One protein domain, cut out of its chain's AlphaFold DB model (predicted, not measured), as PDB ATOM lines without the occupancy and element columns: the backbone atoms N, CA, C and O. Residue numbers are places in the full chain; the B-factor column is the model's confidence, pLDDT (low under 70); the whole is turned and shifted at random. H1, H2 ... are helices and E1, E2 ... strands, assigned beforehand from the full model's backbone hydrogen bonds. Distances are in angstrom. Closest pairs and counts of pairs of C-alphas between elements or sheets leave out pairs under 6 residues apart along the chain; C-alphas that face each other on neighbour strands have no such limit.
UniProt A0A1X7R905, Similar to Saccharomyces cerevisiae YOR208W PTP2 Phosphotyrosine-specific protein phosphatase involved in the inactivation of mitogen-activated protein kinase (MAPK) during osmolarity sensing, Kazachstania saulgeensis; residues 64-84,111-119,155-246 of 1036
ATOM      1  N   LEU A  64     -41.819 -19.955  38.206       74.88
ATOM      2  CA  LEU A  64     -40.960 -20.397  39.310       74.88
ATOM      3  C   LEU A  64     -41.413 -21.723  39.953       74.88
ATOM      4  O   LEU A  64     -40.654 -22.324  40.719       74.88
ATOM      5  N   ASN A  65     -42.623 -22.194  39.634       71.12
ATOM      6  CA  ASN A  65     -43.130 -23.504  40.057       71.12
ATOM      7  C   ASN A  65     -42.747 -24.622  39.076       71.12
ATOM      8  O   ASN A  65     -42.968 -25.796  39.361       71.12
ATOM      9  N   SER A  66     -42.185 -24.278  37.913       76.00
ATOM     10  CA  SER A  66     -41.782 -25.260  36.910       76.00
ATOM     11  C   SER A  66     -40.406 -25.867  37.216       76.00
ATOM     12  O   SER A  66     -39.468 -25.171  37.605       76.00
ATOM     13  N   ASN A  67     -40.253 -27.170  36.961       63.25
ATOM     14  CA  ASN A  67     -39.018 -27.917  37.245       63.25
ATOM     15  C   ASN A  67     -37.763 -27.396  36.503       63.25
ATOM     16  O   ASN A  67     -36.651 -27.738  36.895       63.25
ATOM     17  N   GLU A  68     -37.910 -26.597  35.437       72.56
ATOM     18  CA  GLU A  68     -36.778 -25.985  34.717       72.56
ATOM     19  C   GLU A  68     -36.288 -24.679  35.382       72.56
ATOM     20  O   GLU A  68     -35.115 -24.321  35.243       72.56
ATOM     21  N   TYR A  69     -37.151 -23.981  36.134       75.19
ATOM     22  CA  TYR A  69     -36.895 -22.627  36.648       75.19
ATOM     23  C   TYR A  69     -37.182 -22.443  38.147       75.19
ATOM     24  O   TYR A  69     -37.258 -21.314  38.635       75.19
ATOM     25  N   HIS A  70     -37.295 -23.533  38.901       76.56
ATOM     26  CA  HIS A  70     -37.371 -23.477  40.356       76.56
ATOM     27  C   HIS A  70     -36.061 -22.948  40.979       76.56
ATOM     28  O   HIS A  70     -34.963 -23.238  40.495       76.56
ATOM     29  N   ILE A  71     -36.165 -22.177  42.069       76.62
ATOM     30  CA  ILE A  71     -35.016 -21.675  42.840       76.62
ATOM     31  C   ILE A  71     -35.150 -22.138  44.294       76.62
ATOM     32  O   ILE A  71     -35.862 -21.525  45.088       76.62
ATOM     33  N   ASN A  72     -34.418 -23.196  44.651       67.38
ATOM     34  CA  ASN A  72     -34.356 -23.710  46.018       67.38
ATOM     35  C   ASN A  72     -33.982 -22.588  47.007       67.38
ATOM     36  O   ASN A  72     -33.000 -21.875  46.796       67.38
ATOM     37  N   GLY A  73     -34.745 -22.457  48.095       67.00
ATOM     38  CA  GLY A  73     -34.482 -21.494  49.173       67.00
ATOM     39  C   GLY A  73     -34.977 -20.061  48.932       67.00
ATOM     40  O   GLY A  73     -34.962 -19.267  49.871       67.00
ATOM     41  N   LEU A  74     -35.461 -19.721  47.730       76.75
ATOM     42  CA  LEU A  74     -36.081 -18.417  47.473       76.75
ATOM     43  C   LEU A  74     -37.485 -18.365  48.093       76.75
ATOM     44  O   LEU A  74     -38.349 -19.172  47.753       76.75
ATOM     45  N   LYS A  75     -37.725 -17.396  48.980       74.25
ATOM     46  CA  LYS A  75     -39.052 -17.108  49.549       74.25
ATOM     47  C   LYS A  75     -39.703 -15.928  48.820       74.25
ATOM     48  O   LYS A  75     -39.011 -15.160  48.157       74.25
ATOM     49  N   TYR A  76     -41.020 -15.776  48.931       72.69
ATOM     50  CA  TYR A  76     -41.778 -14.721  48.253       72.69
ATOM     51  C   TYR A  76     -42.687 -13.963  49.227       72.69
ATOM     52  O   TYR A  76     -43.291 -14.583  50.101       72.69
ATOM     53  N   CYS A  77     -42.831 -12.652  49.014       69.00
ATOM     54  CA  CYS A  77     -43.805 -11.795  49.694       69.00
ATOM     55  C   CYS A  77     -44.606 -10.980  48.662       69.00
ATOM     56  O   CYS A  77     -44.021 -10.394  47.747       69.00
ATOM     57  N   SER A  78     -45.931 -10.901  48.831       60.72
ATOM     58  CA  SER A  78     -46.829 -10.021  48.053       60.72
ATOM     59  C   SER A  78     -47.020  -8.634  48.676       60.72
ATOM     60  O   SER A  78     -47.451  -7.704  47.995       60.72
ATOM     61  N   THR A  79     -46.715  -8.477  49.967       61.19
ATOM     62  CA  THR A  79     -46.859  -7.212  50.697       61.19
ATOM     63  C   THR A  79     -45.641  -6.928  51.569       61.19
ATOM     64  O   THR A  79     -44.939  -7.835  52.023       61.19
ATOM     65  N   VAL A  80     -45.404  -5.641  51.842       61.22
ATOM     66  CA  VAL A  80     -44.363  -5.196  52.785       61.22
ATOM     67  C   VAL A  80     -44.684  -5.634  54.216       61.22
ATOM     68  O   VAL A  80     -43.775  -5.965  54.969       61.22
ATOM     69  N   THR A  81     -45.967  -5.697  54.576       56.47
ATOM     70  CA  THR A  81     -46.425  -6.167  55.887       56.47
ATOM     71  C   THR A  81     -46.071  -7.642  56.101       56.47
ATOM     72  O   THR A  81     -45.425  -7.960  57.089       56.47
ATOM     73  N   SER A  82     -46.344  -8.520  55.124       61.12
ATOM     74  CA  SER A  82     -45.911  -9.932  55.162       61.12
ATOM     75  C   SER A  82     -44.385 -10.071  55.219       61.12
ATOM     76  O   SER A  82     -43.866 -10.867  55.997       61.12
ATOM     77  N   LEU A  83     -43.633  -9.254  54.468       66.19
ATOM     78  CA  LEU A  83     -42.167  -9.243  54.562       66.19
ATOM     79  C   LEU A  83     -41.686  -8.957  55.996       66.19
ATOM     80  O   LEU A  83     -40.753  -9.606  56.467       66.19
ATOM     81  N   ILE A  84     -42.320  -8.004  56.682       63.28
ATOM     82  CA  ILE A  84     -42.008  -7.629  58.064       63.28
ATOM     83  C   ILE A  84     -42.428  -8.736  59.041       63.28
ATOM     84  O   ILE A  84     -41.588  -9.237  59.794       63.28
ATOM     85  N   VAL A 111     -30.210  -6.043  56.352       75.12
ATOM     86  CA  VAL A 111     -31.042  -6.382  55.187       75.12
ATOM     87  C   VAL A 111     -30.608  -5.554  53.975       75.12
ATOM     88  O   VAL A 111     -30.616  -4.325  54.033       75.12
ATOM     89  N   LEU A 112     -30.276  -6.208  52.859       80.00
ATOM     90  CA  LEU A 112     -29.918  -5.560  51.592       80.00
ATOM     91  C   LEU A 112     -31.045  -5.734  50.562       80.00
ATOM     92  O   LEU A 112     -31.412  -6.855  50.209       80.00
ATOM     93  N   ILE A 113     -31.579  -4.618  50.063       80.81
ATOM     94  CA  ILE A 113     -32.669  -4.563  49.082       80.81
ATOM     95  C   ILE A 113     -32.105  -4.182  47.709       80.81
ATOM     96  O   ILE A 113     -31.660  -3.050  47.497       80.81
ATOM     97  N   PHE A 114     -32.167  -5.116  46.762       83.12
ATOM     98  CA  PHE A 114     -31.852  -4.907  45.353       83.12
ATOM     99  C   PHE A 114     -33.077  -4.378  44.598       83.12
ATOM    100  O   PHE A 114     -34.031  -5.118  44.357       83.12
ATOM    101  N   ASP A 115     -33.037  -3.110  44.185       80.12
ATOM    102  CA  ASP A 115     -34.074  -2.509  43.337       80.12
ATOM    103  C   ASP A 115     -33.741  -2.738  41.857       80.12
ATOM    104  O   ASP A 115     -32.805  -2.135  41.315       80.12
ATOM    105  N   LEU A 116     -34.496  -3.636  41.217       79.38
ATOM    106  CA  LEU A 116     -34.334  -4.032  39.813       79.38
ATOM    107  C   LEU A 116     -35.231  -3.223  38.860       79.38
ATOM    108  O   LEU A 116     -35.273  -3.496  37.660       79.38
ATOM    109  N   SER A 117     -35.967  -2.240  39.384       69.50
ATOM    110  CA  SER A 117     -36.868  -1.390  38.605       69.50
ATOM    111  C   SER A 117     -36.096  -0.512  37.614       69.50
ATOM    112  O   SER A 117     -34.995  -0.073  37.930       69.50
ATOM    113  N   PRO A 118     -36.661  -0.163  36.442       60.97
ATOM    114  CA  PRO A 118     -35.977   0.701  35.473       60.97
ATOM    115  C   PRO A 118     -35.762   2.149  35.959       60.97
ATOM    116  O   PRO A 118     -34.925   2.849  35.394       60.97
ATOM    117  N   ASN A 119     -36.484   2.582  37.002       58.50
ATOM    118  CA  ASN A 119     -36.382   3.906  37.619       58.50
ATOM    119  C   ASN A 119     -36.166   3.740  39.137       58.50
ATOM    120  O   ASN A 119     -36.879   2.958  39.763       58.50
ATOM    121  N   PHE A 155     -31.728  -1.404  57.128       66.62
ATOM    122  CA  PHE A 155     -32.079  -1.609  55.723       66.62
ATOM    123  C   PHE A 155     -31.142  -0.814  54.812       66.62
ATOM    124  O   PHE A 155     -31.005   0.400  54.949       66.62
ATOM    125  N   PHE A 156     -30.537  -1.493  53.842       72.00
ATOM    126  CA  PHE A 156     -29.678  -0.900  52.822       72.00
ATOM    127  C   PHE A 156     -30.344  -1.054  51.451       72.00
ATOM    128  O   PHE A 156     -30.625  -2.173  51.028       72.00
ATOM    129  N   LYS A 157     -30.592   0.046  50.729       75.19
ATOM    130  CA  LYS A 157     -31.081   0.004  49.337       75.19
ATOM    131  C   LYS A 157     -29.905   0.066  48.360       75.19
ATOM    132  O   LYS A 157     -29.058   0.950  48.475       75.19
ATOM    133  N   PHE A 158     -29.895  -0.804  47.351       76.56
ATOM    134  CA  PHE A 158     -28.977  -0.720  46.216       76.56
ATOM    135  C   PHE A 158     -29.731  -0.916  44.892       76.56
ATOM    136  O   PHE A 158     -30.336  -1.960  44.654       76.56
ATOM    137  N   HIS A 159     -29.695   0.082  44.006       79.50
ATOM    138  CA  HIS A 159     -30.281  -0.034  42.669       79.50
ATOM    139  C   HIS A 159     -29.331  -0.786  41.721       79.50
ATOM    140  O   HIS A 159     -28.149  -0.446  41.617       79.50
ATOM    141  N   LEU A 160     -29.832  -1.827  41.045       78.38
ATOM    142  CA  LEU A 160     -29.006  -2.806  40.332       78.38
ATOM    143  C   LEU A 160     -29.420  -2.985  38.858       78.38
ATOM    144  O   LEU A 160     -29.788  -4.075  38.418       78.38
ATOM    145  N   ASN A 161     -29.326  -1.912  38.074       72.50
ATOM    146  CA  ASN A 161     -29.533  -1.957  36.624       72.50
ATOM    147  C   ASN A 161     -28.366  -2.688  35.924       72.50
ATOM    148  O   ASN A 161     -27.241  -2.189  35.913       72.50
ATOM    149  N   LEU A 162     -28.616  -3.879  35.362       77.56
ATOM    150  CA  LEU A 162     -27.601  -4.745  34.742       77.56
ATOM    151  C   LEU A 162     -27.906  -5.033  33.259       77.56
ATOM    152  O   LEU A 162     -29.053  -5.334  32.918       77.56
ATOM    153  N   PRO A 163     -26.894  -5.077  32.365       74.06
ATOM    154  CA  PRO A 163     -27.101  -5.407  30.956       74.06
ATOM    155  C   PRO A 163     -27.737  -6.792  30.745       74.06
ATOM    156  O   PRO A 163     -27.110  -7.839  30.941       74.06
ATOM    157  N   SER A 164     -28.980  -6.804  30.256       69.38
ATOM    158  CA  SER A 164     -29.777  -8.021  30.022       69.38
ATOM    159  C   SER A 164     -29.117  -9.032  29.070       69.38
ATOM    160  O   SER A 164     -29.355 -10.240  29.159       69.38
ATOM    161  N   THR A 165     -28.230  -8.561  28.190       73.12
ATOM    162  CA  THR A 165     -27.394  -9.372  27.290       73.12
ATOM    163  C   THR A 165     -26.294 -10.150  28.018       73.12
ATOM    164  O   THR A 165     -25.955 -11.252  27.586       73.12
ATOM    165  N   LEU A 166     -25.753  -9.623  29.121       74.69
ATOM    166  CA  LEU A 166     -24.747 -10.289  29.955       74.69
ATOM    167  C   LEU A 166     -25.395 -11.203  31.003       74.69
ATOM    168  O   LEU A 166     -24.868 -12.283  31.286       74.69
ATOM    169  N   LEU A 167     -26.576 -10.834  31.518       75.25
ATOM    170  CA  LEU A 167     -27.395 -11.726  32.346       75.25
ATOM    171  C   LEU A 167     -27.690 -13.036  31.597       75.25
ATOM    172  O   LEU A 167     -27.289 -14.095  32.070       75.25
ATOM    173  N   LYS A 168     -28.221 -12.964  30.368       71.75
ATOM    174  CA  LYS A 168     -28.575 -14.134  29.531       71.75
ATOM    175  C   LYS A 168     -27.419 -15.096  29.180       71.75
ATOM    176  O   LYS A 168     -27.677 -16.197  28.698       71.75
ATOM    177  N   ARG A 169     -26.147 -14.738  29.410       73.69
ATOM    178  CA  ARG A 169     -24.986 -15.622  29.165       73.69
ATOM    179  C   ARG A 169     -24.811 -16.626  30.315       73.69
ATOM    180  O   ARG A 169     -24.353 -16.234  31.391       73.69
ATOM    181  N   LYS A 170     -25.114 -17.917  30.088       69.38
ATOM    182  CA  LYS A 170     -25.093 -18.987  31.120       69.38
ATOM    183  C   LYS A 170     -23.793 -19.047  31.947       69.38
ATOM    184  O   LYS A 170     -23.866 -19.177  33.164       69.38
ATOM    185  N   ASN A 171     -22.629 -18.877  31.313       72.12
ATOM    186  CA  ASN A 171     -21.314 -19.026  31.962       72.12
ATOM    187  C   ASN A 171     -20.726 -17.704  32.506       72.12
ATOM    188  O   ASN A 171     -19.576 -17.672  32.934       72.12
ATOM    189  N   PHE A 172     -21.469 -16.593  32.463       78.12
ATOM    190  CA  PHE A 172     -20.949 -15.278  32.849       78.12
ATOM    191  C   PHE A 172     -21.239 -14.973  34.328       78.12
ATOM    192  O   PHE A 172     -22.397 -14.757  34.690       78.12
ATOM    193  N   LYS A 173     -20.194 -14.985  35.170       82.19
ATOM    194  CA  LYS A 173     -20.264 -14.813  36.634       82.19
ATOM    195  C   LYS A 173     -20.847 -13.463  37.087       82.19
ATOM    196  O   LYS A 173     -20.775 -12.473  36.363       82.19
ATOM    197  N   PHE A 174     -21.348 -13.417  38.326       82.94
ATOM    198  CA  PHE A 174     -21.842 -12.196  38.979       82.94
ATOM    199  C   PHE A 174     -20.737 -11.153  39.222       82.94
ATOM    200  O   PHE A 174     -20.922  -9.985  38.900       82.94
ATOM    201  N   GLU A 175     -19.554 -11.581  39.671       79.56
ATOM    202  CA  GLU A 175     -18.352 -10.739  39.833       79.56
ATOM    203  C   GLU A 175     -18.061  -9.919  38.561       79.56
ATOM    204  O   GLU A 175     -17.878  -8.700  38.601       79.56
ATOM    205  N   ASN A 176     -18.123 -10.590  37.407       81.94
ATOM    206  CA  ASN A 176     -17.875 -10.006  36.093       81.94
ATOM    207  C   ASN A 176     -19.019  -9.075  35.636       81.94
ATOM    208  O   ASN A 176     -18.773  -8.157  34.856       81.94
ATOM    209  N   LEU A 177     -20.259  -9.279  36.108       79.81
ATOM    210  CA  LEU A 177     -21.360  -8.325  35.896       79.81
ATOM    211  C   LEU A 177     -21.087  -7.031  36.667       79.81
ATOM    212  O   LEU A 177     -21.198  -5.949  36.090       79.81
ATOM    213  N   LEU A 178     -20.672  -7.135  37.934       79.50
ATOM    214  CA  LEU A 178     -20.356  -5.964  38.753       79.50
ATOM    215  C   LEU A 178     -19.146  -5.190  38.208       79.50
ATOM    216  O   LEU A 178     -19.189  -3.965  38.164       79.50
ATOM    217  N   GLN A 179     -18.098  -5.887  37.753       78.81
ATOM    218  CA  GLN A 179     -16.890  -5.268  37.194       78.81
ATOM    219  C   GLN A 179     -17.130  -4.505  35.881       78.81
ATOM    220  O   GLN A 179     -16.441  -3.522  35.629       78.81
ATOM    221  N   ILE A 180     -18.073  -4.946  35.042       75.44
ATOM    222  CA  ILE A 180     -18.399  -4.247  33.786       75.44
ATOM    223  C   ILE A 180     -19.412  -3.114  34.010       75.44
ATOM    224  O   ILE A 180     -19.385  -2.128  33.277       75.44
ATOM    225  N   THR A 181     -20.304  -3.239  34.998       74.31
ATOM    226  CA  THR A 181     -21.453  -2.324  35.145       74.31
ATOM    227  C   THR A 181     -21.219  -1.188  36.148       74.31
ATOM    228  O   THR A 181     -21.787  -0.112  35.982       74.31
ATOM    229  N   PHE A 182     -20.379  -1.385  37.170       77.00
ATOM    230  CA  PHE A 182     -20.144  -0.391  38.224       77.00
ATOM    231  C   PHE A 182     -18.677   0.045  38.295       77.00
ATOM    232  O   PHE A 182     -17.764  -0.747  38.066       77.00
ATOM    233  N   ASN A 183     -18.446   1.310  38.662       76.62
ATOM    234  CA  ASN A 183     -17.101   1.811  38.945       76.62
ATOM    235  C   ASN A 183     -16.514   1.140  40.201       76.62
ATOM    236  O   ASN A 183     -17.245   0.618  41.045       76.62
ATOM    237  N   ASP A 184     -15.188   1.180  40.352       74.75
ATOM    238  CA  ASP A 184     -14.489   0.482  41.442       74.75
ATOM    239  C   ASP A 184     -14.964   0.871  42.843       74.75
ATOM    240  O   ASP A 184     -14.943   0.044  43.749       74.75
ATOM    241  N   GLU A 185     -15.425   2.107  43.020       73.00
ATOM    242  CA  GLU A 185     -15.945   2.610  44.286       73.00
ATOM    243  C   GLU A 185     -17.328   2.034  44.624       73.00
ATOM    244  O   GLU A 185     -17.469   1.374  45.656       73.00
ATOM    245  N   LYS A 186     -18.335   2.168  43.738       72.56
ATOM    246  CA  LYS A 186     -19.653   1.541  43.957       72.56
ATOM    247  C   LYS A 186     -19.535   0.019  44.043       72.56
ATOM    248  O   LYS A 186     -20.229  -0.591  44.848       72.56
ATOM    249  N   ARG A 187     -18.618  -0.592  43.281       79.00
ATOM    250  CA  ARG A 187     -18.311  -2.030  43.332       79.00
ATOM    251  C   ARG A 187     -17.745  -2.454  44.690       79.00
ATOM    252  O   ARG A 187     -18.248  -3.412  45.267       79.00
ATOM    253  N   LYS A 188     -16.753  -1.737  45.231       76.19
ATOM    254  CA  LYS A 188     -16.200  -2.000  46.575       76.19
ATOM    255  C   LYS A 188     -17.238  -1.782  47.678       76.19
ATOM    256  O   LYS A 188     -17.288  -2.572  48.615       76.19
ATOM    257  N   ASN A 189     -18.078  -0.756  47.561       76.44
ATOM    258  CA  ASN A 189     -19.124  -0.476  48.546       76.44
ATOM    259  C   ASN A 189     -20.246  -1.528  48.502       76.44
ATOM    260  O   ASN A 189     -20.677  -1.985  49.555       76.44
ATOM    261  N   LEU A 190     -20.652  -1.989  47.313       80.56
ATOM    262  CA  LEU A 190     -21.607  -3.091  47.167       80.56
ATOM    263  C   LEU A 190     -21.068  -4.408  47.742       80.56
ATOM    264  O   LEU A 190     -21.800  -5.100  48.438       80.56
ATOM    265  N   LEU A 191     -19.801  -4.749  47.489       81.69
ATOM    266  CA  LEU A 191     -19.198  -5.967  48.044       81.69
ATOM    267  C   LEU A 191     -19.172  -5.927  49.581       81.69
ATOM    268  O   LEU A 191     -19.680  -6.851  50.206       81.69
ATOM    269  N   LYS A 192     -18.742  -4.806  50.183       78.44
ATOM    270  CA  LYS A 192     -18.821  -4.595  51.643       78.44
ATOM    271  C   LYS A 192     -20.242  -4.763  52.198       78.44
ATOM    272  O   LYS A 192     -20.400  -5.335  53.270       78.44
ATOM    273  N   LEU A 193     -21.260  -4.270  51.484       78.88
ATOM    274  CA  LEU A 193     -22.667  -4.413  51.881       78.88
ATOM    275  C   LEU A 193     -23.178  -5.856  51.753       78.88
ATOM    276  O   LEU A 193     -24.012  -6.269  52.552       78.88
ATOM    277  N   ILE A 194     -22.695  -6.634  50.779       82.00
ATOM    278  CA  ILE A 194     -23.031  -8.061  50.653       82.00
ATOM    279  C   ILE A 194     -22.354  -8.871  51.769       82.00
ATOM    280  O   ILE A 194     -22.995  -9.730  52.374       82.00
ATOM    281  N   ASP A 195     -21.099  -8.560  52.096       78.81
ATOM    282  CA  ASP A 195     -20.393  -9.185  53.218       78.81
ATOM    283  C   ASP A 195     -21.107  -8.888  54.550       78.81
ATOM    284  O   ASP A 195     -21.307  -9.793  55.361       78.81
ATOM    285  N   SER A 196     -21.576  -7.649  54.754       73.94
ATOM    286  CA  SER A 196     -22.220  -7.213  56.000       73.94
ATOM    287  C   SER A 196     -23.709  -7.558  56.149       73.94
ATOM    288  O   SER A 196     -24.273  -7.210  57.186       73.94
ATOM    289  N   CYS A 197     -24.366  -8.161  55.150       77.06
ATOM    290  CA  CYS A 197     -25.807  -8.470  55.182       77.06
ATOM    291  C   CYS A 197     -26.102  -9.962  54.994       77.06
ATOM    292  O   CYS A 197     -25.412 -10.647  54.240       77.06
ATOM    293  N   ASP A 198     -27.164 -10.440  55.644       73.44
ATOM    294  CA  ASP A 198     -27.545 -11.865  55.668       73.44
ATOM    295  C   ASP A 198     -28.982 -12.108  55.168       73.44
ATOM    296  O   ASP A 198     -29.396 -13.248  54.953       73.44
ATOM    297  N   VAL A 199     -29.740 -11.033  54.926       77.88
ATOM    298  CA  VAL A 199     -31.048 -11.068  54.261       77.88
ATOM    299  C   VAL A 199     -30.968 -10.247  52.976       77.88
ATOM    300  O   VAL A 199     -30.637  -9.061  53.010       77.88
ATOM    301  N   PHE A 200     -31.296 -10.870  51.847       83.19
ATOM    302  CA  PHE A 200     -31.246 -10.274  50.515       83.19
ATOM    303  C   PHE A 200     -32.643 -10.261  49.891       83.19
ATOM    304  O   PHE A 200     -33.207 -11.314  49.576       83.19
ATOM    305  N   VAL A 201     -33.193  -9.063  49.698       81.56
ATOM    306  CA  VAL A 201     -34.517  -8.845  49.103       81.56
ATOM    307  C   VAL A 201     -34.346  -8.360  47.666       81.56
ATOM    308  O   VAL A 201     -33.687  -7.353  47.424       81.56
ATOM    309  N   PHE A 202     -34.954  -9.045  46.705       83.50
ATOM    310  CA  PHE A 202     -35.013  -8.628  45.305       83.50
ATOM    311  C   PHE A 202     -36.381  -8.018  45.022       83.50
ATOM    312  O   PHE A 202     -37.394  -8.693  45.194       83.50
ATOM    313  N   PHE A 203     -36.415  -6.765  44.574       81.81
ATOM    314  CA  PHE A 203     -37.644  -6.096  44.153       81.81
ATOM    315  C   PHE A 203     -37.691  -5.952  42.628       81.81
ATOM    316  O   PHE A 203     -36.813  -5.333  42.025       81.81
ATOM    317  N   ASP A 204     -38.737  -6.505  42.017       79.06
ATOM    318  CA  ASP A 204     -39.041  -6.397  40.589       79.06
ATOM    319  C   ASP A 204     -40.531  -6.077  40.422       79.06
ATOM    320  O   ASP A 204     -41.390  -6.923  40.670       79.06
ATOM    321  N   LYS A 205     -40.822  -4.857  39.948       70.62
ATOM    322  CA  LYS A 205     -42.172  -4.308  39.733       70.62
ATOM    323  C   LYS A 205     -43.088  -5.162  38.833       70.62
ATOM    324  O   LYS A 205     -44.288  -4.896  38.769       70.62
ATOM    325  N   PHE A 206     -42.553  -6.149  38.111       68.81
ATOM    326  CA  PHE A 206     -43.326  -7.015  37.218       68.81
ATOM    327  C   PHE A 206     -43.337  -8.499  37.619       68.81
ATOM    328  O   PHE A 206     -43.972  -9.291  36.923       68.81
ATOM    329  N   SER A 207     -42.658  -8.887  38.702       73.62
ATOM    330  CA  SER A 207     -42.720 -10.254  39.235       73.62
ATOM    331  C   SER A 207     -43.994 -10.494  40.061       73.62
ATOM    332  O   SER A 207     -44.609  -9.556  40.556       73.62
ATOM    333  N   THR A 208     -44.397 -11.756  40.206       70.88
ATOM    334  CA  THR A 208     -45.540 -12.241  41.001       70.88
ATOM    335  C   THR A 208     -45.200 -13.590  41.652       70.88
ATOM    336  O   THR A 208     -44.153 -14.170  41.361       70.88
ATOM    337  N   LEU A 209     -46.090 -14.115  42.506       64.25
ATOM    338  CA  LEU A 209     -45.893 -15.355  43.281       64.25
ATOM    339  C   LEU A 209     -45.440 -16.546  42.426       64.25
ATOM    340  O   LEU A 209     -44.604 -17.336  42.854       64.25
ATOM    341  N   SER A 210     -45.993 -16.676  41.219       67.06
ATOM    342  CA  SER A 210     -45.669 -17.762  40.296       67.06
ATOM    343  C   SER A 210     -44.711 -17.362  39.180       67.06
ATOM    344  O   SER A 210     -44.056 -18.235  38.628       67.06
ATOM    345  N   ASN A 211     -44.607 -16.080  38.817       75.19
ATOM    346  CA  ASN A 211     -43.916 -15.658  37.598       75.19
ATOM    347  C   ASN A 211     -42.937 -14.512  37.853       75.19
ATOM    348  O   ASN A 211     -43.342 -13.440  38.284       75.19
ATOM    349  N   CYS A 212     -41.669 -14.676  37.474       80.38
ATOM    350  CA  CYS A 212     -40.696 -13.577  37.468       80.38
ATOM    351  C   CYS A 212     -40.150 -13.307  36.063       80.38
ATOM    352  O   CYS A 212     -40.325 -14.118  35.149       80.38
ATOM    353  N   SER A 213     -39.493 -12.164  35.844       82.56
ATOM    354  CA  SER A 213     -38.821 -11.936  34.560       82.56
ATOM    355  C   SER A 213     -37.625 -12.890  34.400       82.56
ATOM    356  O   SER A 213     -36.903 -13.164  35.362       82.56
ATOM    357  N   PHE A 214     -37.327 -13.342  33.174       81.69
ATOM    358  CA  PHE A 214     -36.124 -14.162  32.920       81.69
ATOM    359  C   PHE A 214     -34.828 -13.465  33.389       81.69
ATOM    360  O   PHE A 214     -33.841 -14.117  33.724       81.69
ATOM    361  N   GLN A 215     -34.816 -12.130  33.410       80.31
ATOM    362  CA  GLN A 215     -33.670 -11.333  33.849       80.31
ATOM    363  C   GLN A 215     -33.503 -11.419  35.372       80.31
ATOM    364  O   GLN A 215     -32.389 -11.633  35.845       80.31
ATOM    365  N   THR A 216     -34.617 -11.363  36.105       83.81
ATOM    366  CA  THR A 216     -34.726 -11.534  37.562       83.81
ATOM    367  C   THR A 216     -34.284 -12.943  37.974       83.81
ATOM    368  O   THR A 216     -33.346 -13.085  38.761       83.81
ATOM    369  N   PHE A 217     -34.829 -13.989  37.339       85.06
ATOM    370  CA  PHE A 217     -34.379 -15.381  37.515       85.06
ATOM    371  C   PHE A 217     -32.871 -15.545  37.250       85.06
ATOM    372  O   PHE A 217     -32.124 -16.100  38.063       85.06
ATOM    373  N   SER A 218     -32.392 -15.028  36.113       82.88
ATOM    374  CA  SER A 218     -30.988 -15.143  35.700       82.88
ATOM    375  C   SER A 218     -30.023 -14.291  36.537       82.88
ATOM    376  O   SER A 218     -28.812 -14.499  36.438       82.88
ATOM    377  N   LEU A 219     -30.524 -13.335  37.318       85.50
ATOM    378  CA  LEU A 219     -29.756 -12.576  38.299       85.50
ATOM    379  C   LEU A 219     -29.649 -13.361  39.610       85.50
ATOM    380  O   LEU A 219     -28.536 -13.652  40.046       85.50
ATOM    381  N   ILE A 220     -30.782 -13.766  40.191       83.94
ATOM    382  CA  ILE A 220     -30.837 -14.477  41.479       83.94
ATOM    383  C   ILE A 220     -30.014 -15.775  41.409       83.94
ATOM    384  O   ILE A 220     -29.153 -16.015  42.252       83.94
ATOM    385  N   THR A 221     -30.161 -16.563  40.340       83.69
ATOM    386  CA  THR A 221     -29.376 -17.800  40.136       83.69
ATOM    387  C   THR A 221     -27.868 -17.577  39.950       83.69
ATOM    388  O   THR A 221     -27.079 -18.497  40.187       83.69
ATOM    389  N   LYS A 222     -27.433 -16.374  39.550       85.75
ATOM    390  CA  LYS A 222     -26.010 -15.987  39.501       85.75
ATOM    391  C   LYS A 222     -25.514 -15.445  40.839       85.75
ATOM    392  O   LYS A 222     -24.367 -15.707  41.188       85.75
ATOM    393  N   PHE A 223     -26.369 -14.748  41.584       85.06
ATOM    394  CA  PHE A 223     -26.081 -14.265  42.931       85.06
ATOM    395  C   PHE A 223     -25.920 -15.422  43.928       85.06
ATOM    396  O   PHE A 223     -24.923 -15.473  44.637       85.06
ATOM    397  N   ILE A 224     -26.796 -16.433  43.885       81.31
ATOM    398  CA  ILE A 224     -26.665 -17.674  44.677       81.31
ATOM    399  C   ILE A 224     -25.310 -18.353  44.425       81.31
ATOM    400  O   ILE A 224     -24.612 -18.739  45.358       81.31
ATOM    401  N   LYS A 225     -24.892 -18.455  43.157       82.12
ATOM    402  CA  LYS A 225     -23.580 -19.021  42.791       82.12
ATOM    403  C   LYS A 225     -22.400 -18.168  43.262       82.12
ATOM    404  O   LYS A 225     -21.309 -18.708  43.397       82.12
ATOM    405  N   PHE A 226     -22.613 -16.874  43.500       84.19
ATOM    406  CA  PHE A 226     -21.612 -15.968  44.053       84.19
ATOM    407  C   PHE A 226     -21.518 -16.067  45.582       84.19
ATOM    408  O   PHE A 226     -20.407 -16.201  46.089       84.19
ATOM    409  N   LEU A 227     -22.651 -16.121  46.300       81.38
ATOM    410  CA  LEU A 227     -22.678 -16.381  47.748       81.38
ATOM    411  C   LEU A 227     -21.943 -17.690  48.094       81.38
ATOM    412  O   LEU A 227     -21.053 -17.696  48.942       81.38
ATOM    413  N   LYS A 228     -22.208 -18.760  47.329       77.25
ATOM    414  CA  LYS A 228     -21.488 -20.041  47.433       77.25
ATOM    415  C   LYS A 228     -19.975 -19.929  47.189       77.25
ATOM    416  O   LYS A 228     -19.226 -20.718  47.747       77.25
ATOM    417  N   SER A 229     -19.507 -18.985  46.364       76.56
ATOM    418  CA  SER A 229     -18.067 -18.793  46.105       76.56
ATOM    419  C   SER A 229     -17.345 -17.903  47.124       76.56
ATOM    420  O   SER A 229     -16.119 -17.906  47.138       76.56
ATOM    421  N   ILE A 230     -18.077 -17.176  47.978       76.38
ATOM    422  CA  ILE A 230     -17.514 -16.392  49.096       76.38
ATOM    423  C   ILE A 230     -17.667 -17.102  50.454       76.38
ATOM    424  O   ILE A 230     -17.477 -16.487  51.497       76.38
ATOM    425  N   ASN A 231     -18.006 -18.398  50.453       64.69
ATOM    426  CA  ASN A 231     -18.182 -19.241  51.643       64.69
ATOM    427  C   ASN A 231     -19.204 -18.731  52.690       64.69
ATOM    428  O   ASN A 231     -19.175 -19.196  53.831       64.69
ATOM    429  N   LYS A 232     -20.165 -17.862  52.326       66.88
ATOM    430  CA  LYS A 232     -21.389 -17.725  53.137       66.88
ATOM    431  C   LYS A 232     -22.190 -19.022  52.996       66.88
ATOM    432  O   LYS A 232     -22.529 -19.417  51.881       66.88
ATOM    433  N   SER A 233     -22.441 -19.704  54.114       50.78
ATOM    434  CA  SER A 233     -23.139 -20.992  54.141       50.78
ATOM    435  C   SER A 233     -24.592 -20.865  53.670       50.78
ATOM    436  O   SER A 233     -25.261 -19.860  53.927       50.78
ATOM    437  N   ASP A 234     -25.073 -21.903  52.979       53.00
ATOM    438  CA  ASP A 234     -26.384 -21.904  52.317       53.00
ATOM    439  C   ASP A 234     -27.570 -21.721  53.283       53.00
ATOM    440  O   ASP A 234     -28.592 -21.172  52.881       53.00
ATOM    441  N   ASP A 235     -27.433 -22.128  54.549       52.34
ATOM    442  CA  ASP A 235     -28.538 -22.132  55.519       52.34
ATOM    443  C   ASP A 235     -28.827 -20.761  56.165       52.34
ATOM    444  O   ASP A 235     -29.953 -20.507  56.593       52.34
ATOM    445  N   ASN A 236     -27.840 -19.854  56.223       54.28
ATOM    446  CA  ASN A 236     -27.982 -18.569  56.930       54.28
ATOM    447  C   ASN A 236     -28.399 -17.393  56.026       54.28
ATOM    448  O   ASN A 236     -28.943 -16.408  56.525       54.28
ATOM    449  N   SER A 237     -28.155 -17.465  54.712       66.00
ATOM    450  CA  SER A 237     -28.426 -16.350  53.788       66.00
ATOM    451  C   SER A 237     -29.870 -16.382  53.272       66.00
ATOM    452  O   SER A 237     -30.187 -17.113  52.332       66.00
ATOM    453  N   LYS A 238     -30.767 -15.568  53.843       72.00
ATOM    454  CA  LYS A 238     -32.180 -15.532  53.426       72.00
ATOM    455  C   LYS A 238     -32.356 -14.786  52.101       72.00
ATOM    456  O   LYS A 238     -32.026 -13.607  52.002       72.00
ATOM    457  N   LEU A 239     -32.949 -15.450  51.111       79.25
ATOM    458  CA  LEU A 239     -33.268 -14.888  49.793       79.25
ATOM    459  C   LEU A 239     -34.780 -14.672  49.675       79.25
ATOM    460  O   LEU A 239     -35.550 -15.623  49.824       79.25
ATOM    461  N   ILE A 240     -35.211 -13.440  49.393       76.06
ATOM    462  CA  ILE A 240     -36.635 -13.082  49.291       76.06
ATOM    463  C   ILE A 240     -36.900 -12.328  47.981       76.06
ATOM    464  O   ILE A 240     -36.197 -11.375  47.657       76.06
ATOM    465  N   LEU A 241     -37.927 -12.732  47.235       75.69
ATOM    466  CA  LEU A 241     -38.487 -11.992  46.103       75.69
ATOM    467  C   LEU A 241     -39.709 -11.197  46.586       75.69
ATOM    468  O   LEU A 241     -40.700 -11.783  47.022       75.69
ATOM    469  N   LEU A 242     -39.636  -9.870  46.511       72.19
ATOM    470  CA  LEU A 242     -40.732  -8.970  46.860       72.19
ATOM    471  C   LEU A 242     -41.470  -8.532  45.590       72.19
ATOM    472  O   LEU A 242     -40.890  -7.881  44.718       72.19
ATOM    473  N   SER A 243     -42.759  -8.853  45.531       67.81
ATOM    474  CA  SER A 243     -43.721  -8.214  44.636       67.81
ATOM    475  C   SER A 243     -44.474  -7.113  45.384       67.81
ATOM    476  O   SER A 243     -44.600  -7.157  46.608       67.81
ATOM    477  N   LEU A 244     -45.002  -6.142  44.642       60.75
ATOM    478  CA  LEU A 244     -46.026  -5.222  45.126       60.75
ATOM    479  C   LEU A 244     -47.221  -5.301  44.180       60.75
ATOM    480  O   LEU A 244     -47.119  -4.915  43.012       60.75
ATOM    481  N   ASP A 245     -48.352  -5.786  44.689       50.59
ATOM    482  CA  ASP A 245     -49.590  -5.835  43.919       50.59
ATOM    483  C   ASP A 245     -50.074  -4.421  43.535       50.59
ATOM    484  O   ASP A 245     -49.842  -3.425  44.226       50.59
ATOM    485  N   LYS A 246     -50.704  -4.317  42.358       48.00
ATOM    486  CA  LYS A 246     -50.811  -3.059  41.588       48.00
ATOM    487  C   LYS A 246     -51.629  -1.934  42.233       48.00
ATOM    488  O   LYS A 246     -51.562  -0.803  41.750       48.00
TER     489      LYS A 246
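Overview. This is residues 64 to 84, 111 to 119 and 155 to 246 of the 1036 residues of the protein "Similar to Saccharomyces cerevisiae YOR208W PTP2 Phosphotyrosine-specific protein phosphatase involved in the inactivation of mitogen-activated protein kinase (MAPK) during osmolarity sensing" of Kazachstania saulgeensis (UniProt A0A1X7R905). A strongly twisted wall of five parallel strands has two helices over one face, the long H5 over E6 and H4 over E2 and E3, while the opposite face has just the short H1 beside E1 and E6. Off the sheet, H3 packs on H5 and comes close to H4, and the short H2 packs on residues 215 to 219 of H5. The printed part has 122 residues, with five named helices and six named strands in the order E1 H1 E2 E3 H2 H3 H4 E4 E5 H5 E6, of mixed class, and the sheet order is E1 E6 E4 E2 E3. It is compact, with a radius of gyration of the C-alphas of 13.8 A, and rounded, spanning 36 by 32 by 30 A.

Arrangement. The sheet runs E1, residues 74 to 77, E6, residues 238 to 242, E4, residues 199 to 203, E2, residues 111 to 115, and E3, residues 155 to 159; E1 and E3 are its edge strands. Within hydrogen-bond range are N 75 and O 239 at 2.9 A between E1 and E6, N 200 and O 238 at 2.8 A between E6 and E4, N 112 and O 199 at 2.9 A between E4 and E2, and N 113 and O 156 at 2.8 A between E2 and E3. H5, residues 214 to 230, is on the sheet at a height of 10.6 A, over E6 and along it at 15 degrees on the local plane. H4, residues 184 to 195, is on the same face at a height of 10.7 A, over E2 and only just over E3, where 3 of its C-alphas fall; at 29.7 degrees to E2 on the local plane it only just runs along the strands. The closest C-alphas of H4 and E2 are those of Leu 193 and Leu 112, 7.3 A apart. H4 and H5 are apart. H1, residues 80 to 84, is on the opposite face at a height of 8.1 A, over none of the strands, but only just: 2 of its C-alphas fall on E6. H3, residues 174 to 181, touches H5 with the C-alphas of Phe 174 and Lys 222 closest at 5.7 A, at a steep tilt of 63 degrees, opposite ways. H3 and H4 are close but not clearly touching, with the C-alphas of Leu 178 and Arg 187 closest at 6.4 A. H2, residues 164 to 167, touches H5, the closest C-alphas being those of Leu 167 and Ser 218 at 6.0 A. E5, residues 211 to 213, pairs with no named strand and meets H5 only through their link. In H1, H3 and H4 every O i to N i+4 pair is within hydrogen-bond range, in H5 11 of 13 are, and H2 is too short for such a pair.

Along the chain. E1 begins at C-alpha 74 (-36.081, -18.417, 47.473). H5 is 24.8 A long and ends at C-alpha 230 (-17.514, -16.392, 49.096); H4 is 16.3 A and H3 10.6 A. E6 ends at C-alpha 242 (-40.732, -8.970, 46.860).

Size, cuts and confidence. The C-alphas farthest apart, of Asn 67 and Glu 185, are 38.9 A apart. Residues 85 to 110 and 120 to 154 are not printed, with gaps of 11.4 A and 19.4 A between C-alphas; of the links printed whole, none is long. The mean pLDDT of the printed part is 73.9, and 31 residues are under 70, among them residues 77 to 84 and 231 to 237.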